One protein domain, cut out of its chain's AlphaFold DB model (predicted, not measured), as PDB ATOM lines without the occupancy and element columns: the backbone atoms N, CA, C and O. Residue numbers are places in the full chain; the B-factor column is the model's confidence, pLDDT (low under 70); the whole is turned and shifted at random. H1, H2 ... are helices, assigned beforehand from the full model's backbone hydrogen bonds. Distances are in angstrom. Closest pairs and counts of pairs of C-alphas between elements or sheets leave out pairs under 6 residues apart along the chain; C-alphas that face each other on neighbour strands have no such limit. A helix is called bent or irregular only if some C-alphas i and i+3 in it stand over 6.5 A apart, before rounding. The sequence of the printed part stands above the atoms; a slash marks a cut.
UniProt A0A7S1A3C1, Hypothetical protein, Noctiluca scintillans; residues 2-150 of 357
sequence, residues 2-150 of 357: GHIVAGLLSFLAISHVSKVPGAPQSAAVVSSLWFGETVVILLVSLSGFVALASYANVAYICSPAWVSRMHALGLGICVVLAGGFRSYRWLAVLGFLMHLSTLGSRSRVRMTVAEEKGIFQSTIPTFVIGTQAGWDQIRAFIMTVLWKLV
ATOM      1  N   GLY A   2     125.439 122.627 195.470       35.38
ATOM      2  CA  GLY A   2     126.710 122.011 195.033       35.38
ATOM      3  C   GLY A   2     127.993 122.613 195.630       35.38
ATOM      4  O   GLY A   2     128.849 121.870 196.091       35.38
ATOM      5  N   HIS A   3     128.103 123.942 195.732       37.84
ATOM      6  CA  HIS A   3     129.281 124.591 196.333       37.84
ATOM      7  C   HIS A   3     129.367 124.449 197.861       37.84
ATOM      8  O   HIS A   3     130.462 124.399 198.407       37.84
ATOM      9  N   ILE A   4     128.225 124.336 198.548       42.53
ATOM     10  CA  ILE A   4     128.173 124.101 200.000       42.53
ATOM     11  C   ILE A   4     128.635 122.675 200.293       42.53
ATOM     12  O   ILE A   4     129.459 122.465 201.176       42.53
ATOM     13  N   VAL A   5     128.169 121.715 199.490       45.81
ATOM     14  CA  VAL A   5     128.610 120.319 199.547       45.81
ATOM     15  C   VAL A   5     130.099 120.217 199.208       45.81
ATOM     16  O   VAL A   5     130.834 119.574 199.943       45.81
ATOM     17  N   ALA A   6     130.586 120.921 198.182       44.09
ATOM     18  CA  ALA A   6     132.009 120.946 197.840       44.09
ATOM     19  C   ALA A   6     132.885 121.588 198.937       44.09
ATOM     20  O   ALA A   6     133.974 121.088 199.212       44.09
ATOM     21  N   GLY A   7     132.408 122.649 199.598       46.62
ATOM     22  CA  GLY A   7     133.102 123.298 200.715       46.62
ATOM     23  C   GLY A   7     133.160 122.420 201.967       46.62
ATOM     24  O   GLY A   7     134.224 122.269 202.564       46.62
ATOM     25  N   LEU A   8     132.046 121.767 202.316       49.53
ATOM     26  CA  LEU A   8     131.974 120.790 203.408       49.53
ATOM     27  C   LEU A   8     132.846 119.561 203.133       49.53
ATOM     28  O   LEU A   8     133.582 119.131 204.013       49.53
ATOM     29  N   LEU A   9     132.809 119.023 201.911       47.38
ATOM     30  CA  LEU A   9     133.629 117.876 201.520       47.38
ATOM     31  C   LEU A   9     135.120 118.222 201.495       47.38
ATOM     32  O   LEU A   9     135.925 117.423 201.962       47.38
ATOM     33  N   SER A  10     135.493 119.421 201.037       48.84
ATOM     34  CA  SER A  10     136.882 119.894 201.098       48.84
ATOM     35  C   SER A  10     137.349 120.068 202.544       48.84
ATOM     36  O   SER A  10     138.449 119.643 202.881       48.84
ATOM     37  N   PHE A  11     136.506 120.613 203.427       53.03
ATOM     38  CA  PHE A  11     136.812 120.748 204.855       53.03
ATOM     39  C   PHE A  11     136.970 119.388 205.548       53.03
ATOM     40  O   PHE A  11     137.927 119.181 206.292       53.03
ATOM     41  N   LEU A  12     136.072 118.439 205.272       54.72
ATOM     42  CA  LEU A  12     136.150 117.081 205.811       54.72
ATOM     43  C   LEU A  12     137.388 116.341 205.292       54.72
ATOM     44  O   LEU A  12     138.085 115.716 206.085       54.72
ATOM     45  N   ALA A  13     137.711 116.469 204.003       52.09
ATOM     46  CA  ALA A  13     138.913 115.882 203.415       52.09
ATOM     47  C   ALA A  13     140.192 116.465 204.038       52.09
ATOM     48  O   ALA A  13     141.080 115.722 204.443       52.09
ATOM     49  N   ILE A  14     140.262 117.786 204.198       52.56
ATOM     50  CA  ILE A  14     141.404 118.481 204.806       52.56
ATOM     51  C   ILE A  14     141.565 118.115 206.294       52.56
ATOM     52  O   ILE A  14     142.676 117.837 206.743       52.56
ATOM     53  N   SER A  15     140.462 118.057 207.049       52.91
ATOM     54  CA  SER A  15     140.431 117.659 208.467       52.91
ATOM     55  C   SER A  15     140.806 116.187 208.680       52.91
ATOM     56  O   SER A  15     141.363 115.816 209.714       52.91
ATOM     57  N   HIS A  16     140.530 115.333 207.693       58.28
ATOM     58  CA  HIS A  16     140.905 113.924 207.734       58.28
ATOM     59  C   HIS A  16     142.380 113.706 207.362       58.28
ATOM     60  O   HIS A  16     143.040 112.864 207.970       58.28
ATOM     61  N   VAL A  17     142.915 114.474 206.405       55.00
ATOM     62  CA  VAL A  17     144.325 114.414 205.975       55.00
ATOM     63  C   VAL A  17     145.272 114.952 207.055       55.00
ATOM     64  O   VAL A  17     146.356 114.403 207.237       55.00
ATOM     65  N   SER A  18     144.862 115.961 207.831       52.09
ATOM     66  CA  SER A  18     145.677 116.526 208.923       52.09
ATOM     67  C   SER A  18     145.846 115.604 210.139       52.09
ATOM     68  O   SER A  18     146.712 115.854 210.973       52.09
ATOM     69  N   LYS A  19     145.058 114.525 210.235       57.91
ATOM     70  CA  LYS A  19     145.137 113.519 211.311       57.91
ATOM     71  C   LYS A  19     145.950 112.274 210.937       57.91
ATOM     72  O   LYS A  19     146.081 111.374 211.763       57.91
ATOM     73  N   VAL A  20     146.482 112.199 209.714       61.91
ATOM     74  CA  VAL A  20     147.273 111.049 209.253       61.91
ATOM     75  C   VAL A  20     148.723 111.175 209.754       61.91
ATOM     76  O   VAL A  20     149.365 112.197 209.492       61.91
ATOM     77  N   PRO A  21     149.276 110.163 210.450       48.88
ATOM     78  CA  PRO A  21     150.675 110.171 210.879       48.88
ATOM     79  C   PRO A  21     151.615 110.265 209.666       48.88
ATOM     80  O   PRO A  21     151.550 109.426 208.772       48.88
ATOM     81  N   GLY A  22     152.481 111.286 209.627       64.19
ATOM     82  CA  GLY A  22     153.423 111.523 208.521       64.19
ATOM     83  C   GLY A  22     152.975 112.550 207.470       64.19
ATOM     84  O   GLY A  22     153.626 112.674 206.432       64.19
ATOM     85  N   ALA A  23     151.892 113.296 207.709       55.06
ATOM     86  CA  ALA A  23     151.447 114.346 206.794       55.06
ATOM     87  C   ALA A  23     152.502 115.477 206.635       55.06
ATOM     88  O   ALA A  23     153.122 115.884 207.621       55.06
ATOM     89  N   PRO A  24     152.713 116.008 205.411       58.16
ATOM     90  CA  PRO A  24     153.697 117.062 205.142       58.16
ATOM     91  C   PRO A  24     153.393 118.348 205.932       58.16
ATOM     92  O   PRO A  24     152.238 118.624 206.242       58.16
ATOM     93  N   GLN A  25     154.413 119.172 206.223       55.88
ATOM     94  CA  GLN A  25     154.308 120.419 207.019       55.88
ATOM     95  C   GLN A  25     153.163 121.365 206.597       55.88
ATOM     96  O   GLN A  25     152.649 122.115 207.426       55.88
ATOM     97  N   SER A  26     152.705 121.309 205.344       50.62
ATOM     98  CA  SER A  26     151.525 122.038 204.861       50.62
ATOM     99  C   SER A  26     150.217 121.624 205.557       50.62
ATOM    100  O   SER A  26     149.366 122.475 205.801       50.62
ATOM    101  N   ALA A  27     150.066 120.359 205.955       48.97
ATOM    102  CA  ALA A  27     148.926 119.875 206.737       48.97
ATOM    103  C   ALA A  27     148.950 120.397 208.188       48.97
ATOM    104  O   ALA A  27     147.895 120.662 208.765       48.97
ATOM    105  N   ALA A  28     150.144 120.633 208.746       50.78
ATOM    106  CA  ALA A  28     150.312 121.256 210.057       50.78
ATOM    107  C   ALA A  28     149.927 122.751 210.038       50.78
ATOM    108  O   ALA A  28     149.254 123.220 210.955       50.78
ATOM    109  N   VAL A  29     150.241 123.482 208.958       52.31
ATOM    110  CA  VAL A  29     149.790 124.879 208.759       52.31
ATOM    111  C   VAL A  29     148.262 124.961 208.694       52.31
ATOM    112  O   VAL A  29     147.662 125.856 209.283       52.31
ATOM    113  N   VAL A  30     147.605 123.990 208.060       50.34
ATOM    114  CA  VAL A  30     146.137 123.955 208.001       50.34
ATOM    115  C   VAL A  30     145.511 123.554 209.341       50.34
ATOM    116  O   VAL A  30     144.480 124.102 209.711       50.34
ATOM    117  N   SER A  31     146.163 122.689 210.124       50.16
ATOM    118  CA  SER A  31     145.756 122.417 211.514       50.16
ATOM    119  C   SER A  31     145.964 123.608 212.465       50.16
ATOM    120  O   SER A  31     145.354 123.652 213.530       50.16
ATOM    121  N   SER A  32     146.803 124.579 212.075       51.06
ATOM    122  CA  SER A  32     147.065 125.808 212.837       51.06
ATOM    123  C   SER A  32     146.066 126.937 212.562       51.06
ATOM    124  O   SER A  32     146.014 127.895 213.334       51.06
ATOM    125  N   LEU A  33     145.239 126.822 211.513       51.12
ATOM    126  CA  LEU A  33     144.061 127.671 211.340       51.12
ATOM    127  C   LEU A  33     143.065 127.277 212.433       51.12
ATOM    128  O   LEU A  33     142.404 126.241 212.352       51.12
ATOM    129  N   TRP A  34     143.014 128.067 213.506       55.72
ATOM    130  CA  TRP A  34     142.137 127.819 214.645       55.72
ATOM    131  C   TRP A  34     140.693 127.612 214.169       55.72
ATOM    132  O   TRP A  34     140.224 128.304 213.266       55.72
ATOM    133  N   PHE A  35     139.963 126.708 214.828       55.03
ATOM    134  CA  PHE A  35     138.544 126.416 214.571       55.03
ATOM    135  C   PHE A  35     137.695 127.692 214.381       55.03
ATOM    136  O   PHE A  35     136.817 127.733 213.524       55.03
ATOM    137  N   GLY A  36     138.020 128.770 215.107       54.28
ATOM    138  CA  GLY A  36     137.392 130.084 214.955       54.28
ATOM    139  C   GLY A  36     137.592 130.740 213.583       54.28
ATOM    140  O   GLY A  36     136.631 131.250 213.019       54.28
ATOM    141  N   GLU A  37     138.791 130.694 212.998       56.72
ATOM    142  CA  GLU A  37     139.058 131.300 211.685       56.72
ATOM    143  C   GLU A  37     138.347 130.539 210.562       56.72
ATOM    144  O   GLU A  37     137.778 131.153 209.660       56.72
ATOM    145  N   THR A  38     138.291 129.206 210.640       62.06
ATOM    146  CA  THR A  38     137.561 128.407 209.644       62.06
ATOM    147  C   THR A  38     136.046 128.584 209.754       62.06
ATOM    148  O   THR A  38     135.366 128.681 208.733       62.06
ATOM    149  N   VAL A  39     135.509 128.701 210.974       62.34
ATOM    150  CA  VAL A  39     134.092 129.026 211.202       62.34
ATOM    151  C   VAL A  39     133.761 130.422 210.672       62.34
ATOM    152  O   VAL A  39     132.747 130.584 209.998       62.34
ATOM    153  N   VAL A  40     134.626 131.417 210.892       60.16
ATOM    154  CA  VAL A  40     134.449 132.769 210.340       60.16
ATOM    155  C   VAL A  40     134.461 132.740 208.810       60.16
ATOM    156  O   VAL A  40     133.560 133.303 208.195       60.16
ATOM    157  N   ILE A  41     135.402 132.028 208.180       65.19
ATOM    158  CA  ILE A  41     135.453 131.881 206.715       65.19
ATOM    159  C   ILE A  41     134.185 131.197 206.177       65.19
ATOM    160  O   ILE A  41     133.634 131.640 205.166       65.19
ATOM    161  N   LEU A  42     133.687 130.151 206.847       67.06
ATOM    162  CA  LEU A  42     132.463 129.446 206.454       67.06
ATOM    163  C   LEU A  42     131.224 130.342 206.580       67.06
ATOM    164  O   LEU A  42     130.418 130.396 205.655       67.06
ATOM    165  N   LEU A  43     131.087 131.069 207.692       63.84
ATOM    166  CA  LEU A  43     129.980 132.001 207.920       63.84
ATOM    167  C   LEU A  43     129.991 133.146 206.904       63.84
ATOM    168  O   LEU A  43     128.945 133.486 206.356       63.84
ATOM    169  N   VAL A  44     131.172 133.689 206.605       64.56
ATOM    170  CA  VAL A  44     131.380 134.716 205.576       64.56
ATOM    171  C   VAL A  44     131.041 134.188 204.175       64.56
ATOM    172  O   VAL A  44     130.415 134.878 203.373       64.56
ATOM    173  N   SER A  45     131.401 132.940 203.878       67.38
ATOM    174  CA  SER A  45     131.084 132.307 202.593       67.38
ATOM    175  C   SER A  45     129.585 132.019 202.453       67.38
ATOM    176  O   SER A  45     129.006 132.224 201.385       67.38
ATOM    177  N   LEU A  46     128.934 131.576 203.535       68.69
ATOM    178  CA  LEU A  46     127.498 131.308 203.572       68.69
ATOM    179  C   LEU A  46     126.681 132.601 203.456       68.69
ATOM    180  O   LEU A  46     125.728 132.644 202.681       68.69
ATOM    181  N   SER A  47     127.074 133.663 204.163       65.00
ATOM    182  CA  SER A  47     126.425 134.973 204.051       65.00
ATOM    183  C   SER A  47     126.607 135.573 202.655       65.00
ATOM    184  O   SER A  47     125.637 136.060 202.075       65.00
ATOM    185  N   GLY A  48     127.798 135.441 202.060       66.00
ATOM    186  CA  GLY A  48     128.060 135.825 200.673       66.00
ATOM    187  C   GLY A  48     127.188 135.068 199.663       66.00
ATOM    188  O   GLY A  48     126.696 135.669 198.707       66.00
ATOM    189  N   PHE A  49     126.938 133.773 199.891       68.56
ATOM    190  CA  PHE A  49     126.058 132.958 199.048       68.56
ATOM    191  C   PHE A  49     124.580 133.343 199.188       68.56
ATOM    192  O   PHE A  49     123.887 133.478 198.180       68.56
ATOM    193  N   VAL A  50     124.093 133.550 200.416       69.94
ATOM    194  CA  VAL A  50     122.715 134.007 200.663       69.94
ATOM    195  C   VAL A  50     122.498 135.382 200.035       69.94
ATOM    196  O   VAL A  50     121.528 135.569 199.306       69.94
ATOM    197  N   ALA A  51     123.444 136.308 200.215       66.94
ATOM    198  CA  ALA A  51     123.405 137.616 199.575       66.94
ATOM    199  C   ALA A  51     123.386 137.498 198.043       66.94
ATOM    200  O   ALA A  51     122.571 138.148 197.394       66.94
ATOM    201  N   LEU A  52     124.218 136.632 197.450       66.19
ATOM    202  CA  LEU A  52     124.222 136.383 196.005       66.19
ATOM    203  C   LEU A  52     122.877 135.846 195.503       66.19
ATOM    204  O   LEU A  52     122.383 136.320 194.484       66.19
ATOM    205  N   ALA A  53     122.280 134.884 196.209       69.44
ATOM    206  CA  ALA A  53     120.979 134.326 195.853       69.44
ATOM    207  C   ALA A  53     119.870 135.388 195.942       69.44
ATOM    208  O   ALA A  53     119.046 135.499 195.034       69.44
ATOM    209  N   SER A  54     119.893 136.227 196.983       71.38
ATOM    210  CA  SER A  54     118.980 137.362 197.126       71.38
ATOM    211  C   SER A  54     119.179 138.405 196.024       71.38
ATOM    212  O   SER A  54     118.197 138.875 195.458       71.38
ATOM    213  N   TYR A  55     120.420 138.739 195.657       69.44
ATOM    214  CA  TYR A  55     120.684 139.689 194.575       69.44
ATOM    215  C   TYR A  55     120.313 139.127 193.200       69.44
ATOM    216  O   TYR A  55     119.734 139.850 192.393       69.44
ATOM    217  N   ALA A  56     120.579 137.845 192.936       70.06
ATOM    218  CA  ALA A  56     120.171 137.175 191.702       70.06
ATOM    219  C   ALA A  56     118.647 137.214 191.518       70.06
ATOM    220  O   ALA A  56     118.170 137.455 190.410       70.06
ATOM    221  N   ASN A  57     117.890 137.088 192.614       75.00
ATOM    222  CA  ASN A  57     116.436 137.205 192.596       75.00
ATOM    223  C   ASN A  57     115.944 138.621 192.243       75.00
ATOM    224  O   ASN A  57     114.831 138.774 191.770       75.00
ATOM    225  N   VAL A  58     116.762 139.663 192.425       77.69
ATOM    226  CA  VAL A  58     116.397 141.064 192.129       77.69
ATOM    227  C   VAL A  58     117.026 141.553 190.807       77.69
ATOM    228  O   VAL A  58     116.776 142.671 190.354       77.69
ATOM    229  N   ALA A  59     117.801 140.707 190.114       76.50
ATOM    230  CA  ALA A  59     118.506 141.062 188.878       76.50
ATOM    231  C   ALA A  59     117.579 141.514 187.742       76.50
ATOM    232  O   ALA A  59     117.973 142.364 186.941       76.50
ATOM    233  N   TYR A  60     116.349 140.993 187.699       74.31
ATOM    234  CA  TYR A  60     115.348 141.387 186.708       74.31
ATOM    235  C   TYR A  60     114.807 142.812 186.933       74.31
ATOM    236  O   TYR A  60     114.354 143.438 185.981       74.31
ATOM    237  N   ILE A  61     114.897 143.340 188.162       77.69
ATOM    238  CA  ILE A  61     114.474 144.704 188.528       77.69
ATOM    239  C   ILE A  61     115.654 145.683 188.438       77.69
ATOM    240  O   ILE A  61     115.521 146.778 187.895       77.69
ATOM    241  N   CYS A  62     116.819 145.301 188.972       78.00
ATOM    242  CA  CYS A  62     117.955 146.213 189.161       78.00
ATOM    243  C   CYS A  62     119.038 146.136 188.075       78.00
ATOM    244  O   CYS A  62     119.988 146.911 188.111       78.00
ATOM    245  N   SER A  63     118.912 145.231 187.102       83.38
ATOM    246  CA  SER A  63     119.915 144.830 186.102       83.38
ATOM    247  C   SER A  63     120.985 143.833 186.595       83.38
ATOM    248  O   SER A  63     121.503 143.961 187.712       83.38
ATOM    249  N   PRO A  64     121.420 142.887 185.734       80.81
ATOM    250  CA  PRO A  64     122.499 141.945 186.050       80.81
ATOM    251  C   PRO A  64     123.835 142.625 186.381       80.81
ATOM    252  O   PRO A  64     124.579 142.171 187.252       80.81
ATOM    253  N   ALA A  65     124.138 143.744 185.715       81.06
ATOM    254  CA  ALA A  65     125.369 144.495 185.940       81.06
ATOM    255  C   ALA A  65     125.417 145.116 187.345       81.06
ATOM    256  O   ALA A  65     126.470 145.124 187.980       81.06
ATOM    257  N   TRP A  66     124.286 145.623 187.844       82.75
ATOM    258  CA  TRP A  66     124.190 146.159 189.201       82.75
ATOM    259  C   TRP A  66     124.336 145.053 190.250       82.75
ATOM    260  O   TRP A  66     125.119 145.201 191.184       82.75
ATOM    261  N   VAL A  67     123.661 143.918 190.047       81.06
ATOM    262  CA  VAL A  67     123.735 142.748 190.940       81.06
ATOM    263  C   VAL A  67     125.161 142.219 191.067       81.06
ATOM    264  O   VAL A  67     125.636 141.999 192.179       81.06
ATOM    265  N   SER A  68     125.874 142.085 189.945       79.12
ATOM    266  CA  SER A  68     127.277 141.658 189.940       79.12
ATOM    267  C   SER A  68     128.173 142.615 190.737       79.12
ATOM    268  O   SER A  68     128.993 142.179 191.548       79.12
ATOM    269  N   ARG A  69     127.964 143.932 190.592       80.75
ATOM    270  CA  ARG A  69     128.699 144.943 191.368       80.75
ATOM    271  C   ARG A  69     128.384 144.854 192.859       80.75
ATOM    272  O   ARG A  69     129.315 144.848 193.652       80.75
ATOM    273  N   MET A  70     127.114 144.743 193.248       80.19
ATOM    274  CA  MET A  70     126.730 144.617 194.662       80.19
ATOM    275  C   MET A  70     127.297 143.355 195.304       80.19
ATOM    276  O   MET A  70     127.773 143.396 196.435       80.19
ATOM    277  N   HIS A  71     127.336 142.254 194.556       77.50
ATOM    278  CA  HIS A  71     127.977 141.034 195.020       77.50
ATOM    279  C   HIS A  71     129.492 141.203 195.203       77.50
ATOM    280  O   HIS A  71     130.021 140.851 196.256       77.50
ATOM    281  N   ALA A  72     130.183 141.799 194.225       78.38
ATOM    282  CA  ALA A  72     131.611 142.092 194.333       78.38
ATOM    283  C   ALA A  72     131.921 143.008 195.530       78.38
ATOM    284  O   ALA A  72     132.901 142.784 196.240       78.38
ATOM    285  N   LEU A  73     131.060 143.996 195.801       79.25
ATOM    286  CA  LEU A  73     131.165 144.844 196.988       79.25
ATOM    287  C   LEU A  73     130.970 144.050 198.283       79.25
ATOM    288  O   LEU A  73     131.762 144.208 199.209       79.25
ATOM    289  N   GLY A  74     129.970 143.167 198.341       76.00
ATOM    290  CA  GLY A  74     129.733 142.295 199.492       76.00
ATOM    291  C   GLY A  74     130.923 141.380 199.792       76.00
ATOM    292  O   GLY A  74     131.351 141.282 200.943       76.00
ATOM    293  N   LEU A  75     131.518 140.778 198.758       74.44
ATOM    294  CA  LEU A  75     132.746 139.989 198.890       74.44
ATOM    295  C   LEU A  75     133.933 140.849 199.346       74.44
ATOM    296  O   LEU A  75     134.695 140.421 200.210       74.44
ATOM    297  N   GLY A  76     134.066 142.070 198.824       74.75
ATOM    298  CA  GLY A  76     135.083 143.025 199.266       74.75
ATOM    299  C   GLY A  76     134.976 143.338 200.761       74.75
ATOM    300  O   GLY A  76     135.966 143.223 201.478       74.75
ATOM    301  N   ILE A  77     133.767 143.635 201.252       73.56
ATOM    302  CA  ILE A  77     133.494 143.863 202.684       73.56
ATOM    303  C   ILE A  77     133.873 142.629 203.507       73.56
ATOM    304  O   ILE A  77     134.546 142.746 204.526       73.56
ATOM    305  N   CYS A  78     133.484 141.442 203.049       70.62
ATOM    306  CA  CYS A  78     133.795 140.180 203.707       70.62
ATOM    307  C   CYS A  78     135.306 139.942 203.847       70.62
ATOM    308  O   CYS A  78     135.776 139.593 204.928       70.62
ATOM    309  N   VAL A  79     136.075 140.174 202.779       70.88
ATOM    310  CA  VAL A  79     137.542 140.041 202.781       70.88
ATOM    311  C   VAL A  79     138.190 141.074 203.705       70.88
ATOM    312  O   VAL A  79     139.102 140.737 204.459       70.88
ATOM    313  N   VAL A  80     137.695 142.315 203.690       69.81
ATOM    314  CA  VAL A  80     138.148 143.395 204.577       69.81
ATOM    315  C   VAL A  80     137.901 143.047 206.051       69.81
ATOM    316  O   VAL A  80     138.817 143.156 206.866       69.81
ATOM    317  N   LEU A  81     136.696 142.583 206.395       66.94
ATOM    318  CA  LEU A  81     136.319 142.239 207.770       66.94
ATOM    319  C   LEU A  81     137.029 140.976 208.278       66.94
ATOM    320  O   LEU A  81     137.495 140.962 209.413       66.94
ATOM    321  N   ALA A  82     137.155 139.939 207.445       66.38
ATOM    322  CA  ALA A  82     137.839 138.699 207.815       66.38
ATOM    323  C   ALA A  82     139.363 138.881 207.930       66.38
ATOM    324  O   ALA A  82     140.016 138.226 208.741       66.38
ATOM    325  N   GLY A  83     139.948 139.766 207.114       63.97
ATOM    326  CA  GLY A  83     141.390 140.006 207.078       63.97
ATOM    327  C   GLY A  83     141.913 140.930 208.181       63.97
ATOM    328  O   GLY A  83     143.086 140.805 208.555       63.97
ATOM    329  N   GLY A  84     141.061 141.829 208.692       65.75
ATOM    330  CA  GLY A  84     141.396 142.848 209.689       65.75
ATOM    331  C   GLY A  84     142.413 143.897 209.205       65.75
ATOM    332  O   GLY A  84     142.785 143.952 208.034       65.75
ATOM    333  N   PHE A  85     142.913 144.721 210.134       73.25
ATOM    334  CA  PHE A  85     143.890 145.795 209.864       73.25
ATOM    335  C   PHE A  85     145.366 145.367 210.006       73.25
ATOM    336  O   PHE A  85     146.258 146.212 210.038       73.25
ATOM    337  N   ARG A  86     145.655 144.066 210.123       74.19
ATOM    338  CA  ARG A  86     147.022 143.565 210.362       74.19
ATOM    339  C   ARG A  86     147.865 143.528 209.077       74.19
ATOM    340  O   ARG A  86     147.360 143.238 207.991       74.19
ATOM    341  N   SER A  87     149.176 143.743 209.217       81.75
ATOM    342  CA  SER A  87     150.173 143.661 208.129       81.75
ATOM    343  C   SER A  87     149.831 144.582 206.946       81.75
ATOM    344  O   SER A  87     149.416 145.706 207.169       81.75
ATOM    345  N   TYR A  88     149.977 144.153 205.687       79.56
ATOM    346  CA  TYR A  88     149.642 144.971 204.508       79.56
ATOM    347  C   TYR A  88     148.144 144.993 204.158       79.56
ATOM    348  O   TYR A  88     147.748 145.591 203.161       79.56
ATOM    349  N   ARG A  89     147.280 144.340 204.946       74.56
ATOM    350  CA  ARG A  89     145.854 144.192 204.610       74.56
ATOM    351  C   ARG A  89     145.074 145.499 204.736       74.56
ATOM    352  O   ARG A  89     144.127 145.699 203.983       74.56
ATOM    353  N   TRP A  90     145.508 146.427 205.595       79.31
ATOM    354  CA  TRP A  90     144.905 147.763 205.694       79.31
ATOM    355  C   TRP A  90     144.990 148.550 204.375       79.31
ATOM    356  O   TRP A  90     144.107 149.359 204.104       79.31
ATOM    357  N   LEU A  91     145.986 148.282 203.518       81.69
ATOM    358  CA  LEU A  91     146.073 148.883 202.181       81.69
ATOM    359  C   LEU A  91     144.932 148.411 201.274       81.69
ATOM    360  O   LEU A  91     144.389 149.207 200.513       81.69
ATOM    361  N   ALA A  92     144.529 147.140 201.378       80.25
ATOM    362  CA  ALA A  92     143.378 146.617 200.648       80.25
ATOM    363  C   ALA A  92     142.068 147.242 201.154       80.25
ATOM    364  O   ALA A  92     141.213 147.599 200.346       80.25
ATOM    365  N   VAL A  93     141.941 147.451 202.472       78.81
ATOM    366  CA  VAL A  93     140.814 148.195 203.070       78.81
ATOM    367  C   VAL A  93     140.765 149.624 202.535       78.81
ATOM    368  O   VAL A  93     139.721 150.074 202.067       78.81
ATOM    369  N   LEU A  94     141.899 150.325 202.545       82.81
ATOM    370  CA  LEU A  94     142.001 151.693 202.047       82.81
ATOM    371  C   LEU A  94     141.656 151.775 200.554       82.81
ATOM    372  O   LEU A  94     140.848 152.612 200.158       82.81
ATOM    373  N   GLY A  95     142.208 150.875 199.735       84.56
ATOM    374  CA  GLY A  95     141.903 150.789 198.306       84.56
ATOM    375  C   GLY A  95     140.423 150.509 198.037       84.56
ATOM    376  O   GLY A  95     139.824 151.139 197.166       84.56
ATOM    377  N   PHE A  96     139.802 149.630 198.827       83.56
ATOM    378  CA  PHE A  96     138.370 149.350 198.747       83.56
ATOM    379  C   PHE A  96     137.515 150.578 199.102       83.56
ATOM    380  O   PHE A  96     136.586 150.915 198.366       83.56
ATOM    381  N   LEU A  97     137.861 151.306 200.169       83.06
ATOM    382  CA  LEU A  97     137.180 152.548 200.556       83.06
ATOM    383  C   LEU A  97     137.333 153.648 199.494       83.06
ATOM    384  O   LEU A  97     136.353 154.314 199.151       83.06
ATOM    385  N   MET A  98     138.530 153.817 198.924       85.75
ATOM    386  CA  MET A  98     138.773 154.756 197.820       85.75
ATOM    387  C   MET A  98     137.965 154.386 196.571       85.75
ATOM    388  O   MET A  98     137.400 155.263 195.910       85.75
ATOM    389  N   HIS A  99     137.863 153.093 196.264       85.31
ATOM    390  CA  HIS A  99     137.062 152.603 195.148       85.31
ATOM    391  C   HIS A  99     135.571 152.908 195.348       85.31
ATOM    392  O   HIS A  99     134.939 153.487 194.462       85.31
ATOM    393  N   LEU A 100     135.026 152.599 196.528       83.69
ATOM    394  CA  LEU A 100     133.643 152.910 196.899       83.69
ATOM    395  C   LEU A 100     133.341 154.413 196.835       83.69
ATOM    396  O   LEU A 100     132.349 154.818 196.230       83.69
ATOM    397  N   SER A 101     134.227 155.242 197.391       84.50
ATOM    398  CA  SER A 101     134.120 156.704 197.326       84.50
ATOM    399  C   SER A 101     134.064 157.203 195.878       84.50
ATOM    400  O   SER A 101     133.184 157.985 195.510       84.50
ATOM    401  N   THR A 102     134.942 156.675 195.019       88.06
ATOM    402  CA  THR A 102     134.978 157.018 193.590       88.06
ATOM    403  C   THR A 102     133.686 156.625 192.872       88.06
ATOM    404  O   THR A 102     133.157 157.404 192.078       88.06
ATOM    405  N   LEU A 103     133.148 155.432 193.149       85.62
ATOM    406  CA  LEU A 103     131.881 154.976 192.575       85.62
ATOM    407  C   LEU A 103     130.710 155.867 193.006       85.62
ATOM    408  O   LEU A 103     129.930 156.298 192.155       85.62
ATOM    409  N   GLY A 104     130.620 156.184 194.301       86.25
ATOM    410  CA  GLY A 104     129.599 157.079 194.840       86.25
ATOM    411  C   GLY A 104     129.686 158.490 194.253       86.25
ATOM    412  O   GLY A 104     128.667 159.073 193.892       86.25
ATOM    413  N   SER A 105     130.902 159.017 194.078       87.38
ATOM    414  CA  SER A 105     131.137 160.323 193.449       87.38
ATOM    415  C   SER A 105     130.680 160.343 191.986       87.38
ATOM    416  O   SER A 105     129.904 161.214 191.592       87.38
ATOM    417  N   ARG A 106     131.068 159.341 191.186       88.88
ATOM    418  CA  ARG A 106     130.641 159.228 189.779       88.88
ATOM    419  C   ARG A 106     129.126 159.093 189.638       88.88
ATOM    420  O   ARG A 106     128.542 159.688 188.735       88.88
ATOM    421  N   SER A 107     128.500 158.314 190.519       87.81
ATOM    422  CA  SER A 107     127.043 158.163 190.572       87.81
ATOM    423  C   SER A 107     126.369 159.512 190.832       87.81
ATOM    424  O   SER A 107     125.509 159.925 190.055       87.81
ATOM    425  N   ARG A 108     126.836 160.252 191.845       86.81
ATOM    426  CA  ARG A 108     126.341 161.592 192.184       86.81
ATOM    427  C   ARG A 108     126.464 162.579 191.025       86.81
ATOM    428  O   ARG A 108     125.469 163.193 190.672       86.81
ATOM    429  N   VAL A 109     127.630 162.660 190.379       89.69
ATOM    430  CA  VAL A 109     127.833 163.526 189.201       89.69
ATOM    431  C   VAL A 109     126.835 163.193 188.092       89.69
ATOM    432  O   VAL A 109     126.234 164.090 187.511       89.69
ATOM    433  N   ARG A 110     126.605 161.902 187.817       90.00
ATOM    434  CA  ARG A 110     125.617 161.479 186.816       90.00
ATOM    435  C   ARG A 110     124.201 161.949 187.169       90.00
ATOM    436  O   ARG A 110     123.472 162.353 186.268       90.00
ATOM    437  N   MET A 111     123.816 161.873 188.441       88.12
ATOM    438  CA  MET A 111     122.509 162.331 188.917       88.12
ATOM    439  C   MET A 111     122.366 163.851 188.826       88.12
ATOM    440  O   MET A 111     121.379 164.307 188.262       88.12
ATOM    441  N   THR A 112     123.370 164.614 189.264       87.12
ATOM    442  CA  THR A 112     123.381 166.083 189.158       87.12
ATOM    443  C   THR A 112     123.280 166.542 187.704       87.12
ATOM    444  O   THR A 112     122.427 167.353 187.374       87.12
ATOM    445  N   VAL A 113     124.053 165.946 186.790       89.88
ATOM    446  CA  VAL A 113     123.972 166.277 185.355       89.88
ATOM    447  C   VAL A 113     122.598 165.934 184.763       89.88
ATOM    448  O   VAL A 113     122.129 166.617 183.853       89.88
ATOM    449  N   ALA A 114     121.945 164.865 185.229       86.69
ATOM    450  CA  ALA A 114     120.605 164.501 184.767       86.69
ATOM    451  C   ALA A 114     119.523 165.445 185.318       86.69
ATOM    452  O   ALA A 114     118.567 165.750 184.603       86.69
ATOM    453  N   GLU A 115     119.685 165.912 186.555       84.44
ATOM    454  CA  GLU A 115     118.844 166.930 187.188       84.44
ATOM    455  C   GLU A 115     118.965 168.280 186.473       84.44
ATOM    456  O   GLU A 115     117.955 168.813 186.021       84.44
ATOM    457  N   GLU A 116     120.187 168.772 186.253       87.19
ATOM    458  CA  GLU A 116     120.462 170.028 185.534       87.19
ATOM    459  C   GLU A 116     119.873 170.040 184.116       87.19
ATOM    460  O   GLU A 116     119.449 171.077 183.613       87.19
ATOM    461  N   LYS A 117     119.827 168.874 183.463       90.00
ATOM    462  CA  LYS A 117     119.250 168.701 182.123       90.00
ATOM    463  C   LYS A 117     117.742 168.431 182.129       90.00
ATOM    464  O   LYS A 117     117.170 168.262 181.056       90.00
ATOM    465  N   GLY A 118     117.103 168.330 183.296       89.69
ATOM    466  CA  GLY A 118     115.672 168.031 183.422       89.69
ATOM    467  C   GLY A 118     115.269 166.611 182.998       89.69
ATOM    468  O   GLY A 118     114.091 166.345 182.780       89.69
ATOM    469  N   ILE A 119     116.224 165.682 182.875       90.44
ATOM    470  CA  ILE A 119     116.006 164.297 182.402       90.44
ATOM    471  C   ILE A 119     116.162 163.253 183.515       90.44
ATOM    472  O   ILE A 119     116.289 162.056 183.249       90.44
ATOM    473  N   PHE A 120     116.185 163.692 184.773       85.88
ATOM    474  CA  PHE A 120     116.446 162.837 185.928       85.88
ATOM    475  C   PHE A 120     115.490 161.638 185.999       85.88
ATOM    476  O   PHE A 120     115.941 160.494 186.030       85.88
ATOM    477  N   GLN A 121     114.179 161.891 185.940       87.31
ATOM    478  CA  GLN A 121     113.146 160.857 186.082       87.31
ATOM    479  C   GLN A 121     113.133 159.847 184.926       87.31
ATOM    480  O   GLN A 121     112.816 158.680 185.136       87.31
ATOM    481  N   SER A 122     113.484 160.277 183.710       86.75
ATOM    482  CA  SER A 122     113.482 159.413 182.524       86.75
ATOM    483  C   SER A 122     114.772 158.606 182.363       86.75
ATOM    484  O   SER A 122     114.755 157.545 181.743       86.75
ATOM    485  N   THR A 123     115.894 159.089 182.908       88.56
ATOM    486  CA  THR A 123     117.233 158.545 182.616       88.56
ATOM    487  C   THR A 123     117.860 157.787 183.785       88.56
ATOM    488  O   THR A 123     118.721 156.926 183.569       88.56
ATOM    489  N   ILE A 124     117.488 158.102 185.030       90.06
ATOM    490  CA  ILE A 124     118.076 157.500 186.233       90.06
ATOM    491  C   ILE A 124     117.117 156.441 186.792       90.06
ATOM    492  O   ILE A 124     116.053 156.786 187.298       90.06
ATOM    493  N   PRO A 125     117.478 155.144 186.753       88.50
ATOM    494  CA  PRO A 125     116.633 154.098 187.317       88.50
ATOM    495  C   PRO A 125     116.487 154.216 188.841       88.50
ATOM    496  O   PRO A 125     117.456 154.517 189.542       88.50
ATOM    497  N   THR A 126     115.315 153.859 189.373       84.19
ATOM    498  CA  THR A 126     114.988 153.952 190.810       84.19
ATOM    499  C   THR A 126     115.981 153.219 191.713       84.19
ATOM    500  O   THR A 126     116.346 153.718 192.775       84.19
ATOM    501  N   PHE A 127     116.484 152.057 191.289       80.75
ATOM    502  CA  PHE A 127     117.466 151.304 192.075       80.75
ATOM    503  C   PHE A 127     118.815 152.032 192.200       80.75
ATOM    504  O   PHE A 127     119.511 151.853 193.198       80.75
ATOM    505  N   VAL A 128     119.192 152.871 191.225       84.94
ATOM    506  CA  VAL A 128     120.408 153.701 191.294       84.94
ATOM    507  C   VAL A 128     120.228 154.797 192.339       84.94
ATOM    508  O   VAL A 128     121.126 155.005 193.152       84.94
ATOM    509  N   ILE A 129     119.048 155.424 192.371       82.25
ATOM    510  CA  ILE A 129     118.676 156.424 193.383       82.25
ATOM    511  C   ILE A 129     118.720 155.793 194.779       82.25
ATOM    512  O   ILE A 129     119.392 156.308 195.668       82.25
ATOM    513  N   GLY A 130     118.079 154.632 194.959       77.75
ATOM    514  CA  GLY A 130     118.088 153.907 196.233       77.75
ATOM    515  C   GLY A 130     119.492 153.476 196.670       77.75
ATOM    516  O   GLY A 130     119.846 153.603 197.841       77.75
ATOM    517  N   THR A 131     120.331 153.038 195.724       82.69
ATOM    518  CA  THR A 131     121.738 152.696 195.994       82.69
ATOM    519  C   THR A 131     122.522 153.913 196.475       82.69
ATOM    520  O   THR A 131     123.269 153.816 197.448       82.69
ATOM    521  N   GLN A 132     122.353 155.062 195.812       85.00
ATOM    522  CA  GLN A 132     123.003 156.294 196.237       85.00
ATOM    523  C   GLN A 132     122.523 156.722 197.620       85.00
ATOM    524  O   GLN A 132     123.350 157.078 198.449       85.00
ATOM    525  N   ALA A 133     121.216 156.670 197.881       74.44
ATOM    526  CA  ALA A 133     120.661 157.039 199.177       74.44
ATOM    527  C   ALA A 133     121.257 156.177 200.303       74.44
ATOM    528  O   ALA A 133     121.701 156.710 201.317       74.44
ATOM    529  N   GLY A 134     121.358 154.859 200.094       77.56
ATOM    530  CA  GLY A 134     122.025 153.960 201.038       77.56
ATOM    531  C   GLY A 134     123.510 154.292 201.225       77.56
ATOM    532  O   GLY A 134     124.000 154.345 202.352       77.56
ATOM    533  N   TRP A 135     124.228 154.587 200.138       82.06
ATOM    534  CA  TRP A 135     125.623 155.033 200.215       82.06
ATOM    535  C   TRP A 135     125.776 156.348 200.990       82.06
ATOM    536  O   TRP A 135     126.683 156.490 201.810       82.06
ATOM    537  N   ASP A 136     124.875 157.302 200.771       78.88
ATOM    538  CA  ASP A 136     124.889 158.597 201.440       78.88
ATOM    539  C   ASP A 136     124.591 158.463 202.937       78.88
ATOM    540  O   ASP A 136     125.238 159.147 203.730       78.88
ATOM    541  N   GLN A 137     123.709 157.538 203.334       77.38
ATOM    542  CA  GLN A 137     123.481 157.184 204.739       77.38
ATOM    543  C   GLN A 137     124.724 156.570 205.387       77.38
ATOM    544  O   GLN A 137     125.112 156.994 206.473       77.38
ATOM    545  N   ILE A 138     125.389 155.619 204.717       80.62
ATOM    546  CA  ILE A 138     126.639 155.020 205.213       80.62
ATOM    547  C   ILE A 138     127.711 156.100 205.379       80.62
ATOM    548  O   ILE A 138     128.362 156.182 206.419       80.62
ATOM    549  N   ARG A 139     127.877 156.966 204.372       80.94
ATOM    550  CA  ARG A 139     128.830 158.078 204.415       80.94
ATOM    551  C   ARG A 139     128.509 159.039 205.556       80.94
ATOM    552  O   ARG A 139     129.421 159.411 206.288       80.94
ATOM    553  N   ALA A 140     127.247 159.430 205.712       79.19
ATOM    554  CA  ALA A 140     126.811 160.307 206.793       79.19
ATOM    555  C   ALA A 140     127.082 159.669 208.159       79.19
ATOM    556  O   ALA A 140     127.666 160.316 209.018       79.19
ATOM    557  N   PHE A 141     126.754 158.388 208.334       81.00
ATOM    558  CA  PHE A 141     127.041 157.649 209.561       81.00
ATOM    559  C   PHE A 141     128.541 157.632 209.885       81.00
ATOM    560  O   PHE A 141     128.931 158.039 210.976       81.00
ATOM    561  N   ILE A 142     129.389 157.231 208.929       82.19
ATOM    562  CA  ILE A 142     130.848 157.184 209.116       82.19
ATOM    563  C   ILE A 142     131.390 158.572 209.467       82.19
ATOM    564  O   ILE A 142     132.158 158.706 210.416       82.19
ATOM    565  N   MET A 143     130.980 159.609 208.733       81.56
ATOM    566  CA  MET A 143     131.448 160.975 208.971       81.56
ATOM    567  C   MET A 143     130.980 161.516 210.320       81.56
ATOM    568  O   MET A 143     131.766 162.162 210.999       81.56
ATOM    569  N   THR A 144     129.758 161.206 210.756       80.44
ATOM    570  CA  THR A 144     129.267 161.568 212.091       80.44
ATOM    571  C   THR A 144     130.058 160.861 213.188       80.44
ATOM    572  O   THR A 144     130.422 161.493 214.174       80.44
ATOM    573  N   VAL A 145     130.375 159.572 213.025       85.44
ATOM    574  CA  VAL A 145     131.217 158.843 213.988       85.44
ATOM    575  C   VAL A 145     132.608 159.472 214.065       85.44
ATOM    576  O   VAL A 145     133.071 159.780 215.160       85.44
ATOM    577  N   LEU A 146     133.254 159.714 212.921       86.00
ATOM    578  CA  LEU A 146     134.565 160.368 212.870       86.00
ATOM    579  C   LEU A 146     134.526 161.771 213.481       86.00
ATOM    580  O   LEU A 146     135.413 162.128 214.250       86.00
ATOM    581  N   TRP A 147     133.479 162.542 213.186       85.94
ATOM    582  CA  TRP A 147     133.261 163.864 213.758       85.94
ATOM    583  C   TRP A 147     133.162 163.798 215.278       85.94
ATOM    584  O   TRP A 147     133.922 164.477 215.957       85.94
ATOM    585  N   LYS A 148     132.316 162.921 215.827       85.25
ATOM    586  CA  LYS A 148     132.175 162.742 217.279       85.25
ATOM    587  C   LYS A 148     133.479 162.288 217.943       85.25
ATOM    588  O   LYS A 148     133.806 162.780 219.020       85.25
ATOM    589  N   LEU A 149     134.246 161.408 217.292       88.69
ATOM    590  CA  LEU A 149     135.555 160.957 217.781       88.69
ATOM    591  C   LEU A 149     136.590 162.083 217.864       88.69
ATOM    592  O   LEU A 149     137.484 162.009 218.698       88.69
ATOM    593  N   VAL A 150     136.484 163.109 217.019       87.62
ATOM    594  CA  VAL A 150     137.374 164.279 217.055       87.62
ATOM    595  C   VAL A 150     136.826 165.350 217.994       87.62
ATOM    596  O   VAL A 150     137.554 165.898 218.817       87.62
TER     597      VAL A 150
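What this domain is: This is residues 2 to 150 of the 357 residues of the protein "Hypothetical protein" of Noctiluca scintillans (UniProt A0A7S1A3C1). Three long helices, H3, H4 and H5, fold back one on the next as a loose zigzag, and a fourth, H7, crosses H5, with its residues 140 to 150 sticking out. H1 lies near H3 on the side of H3 away from H5, with small H2 at one end of H1, and residues 20 to 25, of which 25 belongs to H2, stick out there. The printed part has 149 residues with seven named helices, H1 to H7 in order, and no named strand; the class is all helix. It is loose, with a radius of gyration of the C-alphas of 20.8 A, and flat, spanning 73 by 43 by 21 A.

How they stand to each other: H5, residues 89 to 116, is the hub, touching three other helices. With residues 89 to 96 alone it touches H4, residues 64 to 83, at a shallow tilt of 31 degrees, opposite ways; the closest C-alphas, of Val 80 and Val 93, are 5.7 A apart. H7, residues 126 to 150, touches H5 at a steep tilt of 53 degrees, opposite ways, the closest C-alphas being those of Gly 104 and Gln 132, 6.8 A apart. H6, residues 120 to 123, and H5 only just touch, only at the corner by their link, with 3 pairs of C-alphas within 8 A and the closest, of Ala 114 and Phe 120, 4.6 A apart. H3, residues 35 to 62, touches H4 at a shallow tilt of 16 degrees, opposite ways, with the C-alphas of Tyr 55 and Val 67 closest at 5.6 A. H3 and H4 form a helical hairpin, as do H4 and H5. H3 and H5 are apart. H1, residues 2 to 17, is near H3, and it touches H2, residues 25 to 31, at a steep tilt of 61 degrees, the closest C-alphas being those of Val 17 and Ala 27, 7.2 A apart. Every O i to N i+4 pair is within hydrogen-bond range in H1, H2, H4, H5 and H7, and 22 of 24 are in H3; H6 is too short for such a pair.

Where its parts are: H5 is 40.9 A long, H3 38.2 A, H7 36.0 A, H4 28.3 A and H1 22.1 A. H3 is irregular, with C-alphas 57 and 60 7.3 A apart, and has a kink of 38 degrees near residue 56. H1 begins at C-alpha 2 (126.710, 122.011, 195.033), and H7 ends at C-alpha 150 (137.374, 164.279, 217.055).

The domain as a whole: The two C-alphas farthest apart, of Pro 21 and Gly 118, are 73.0 A apart. The printed part has no cut and no long link. Its mean pLDDT is 72.3; residues 2 to 53, 55 and 80 to 84 are under 70.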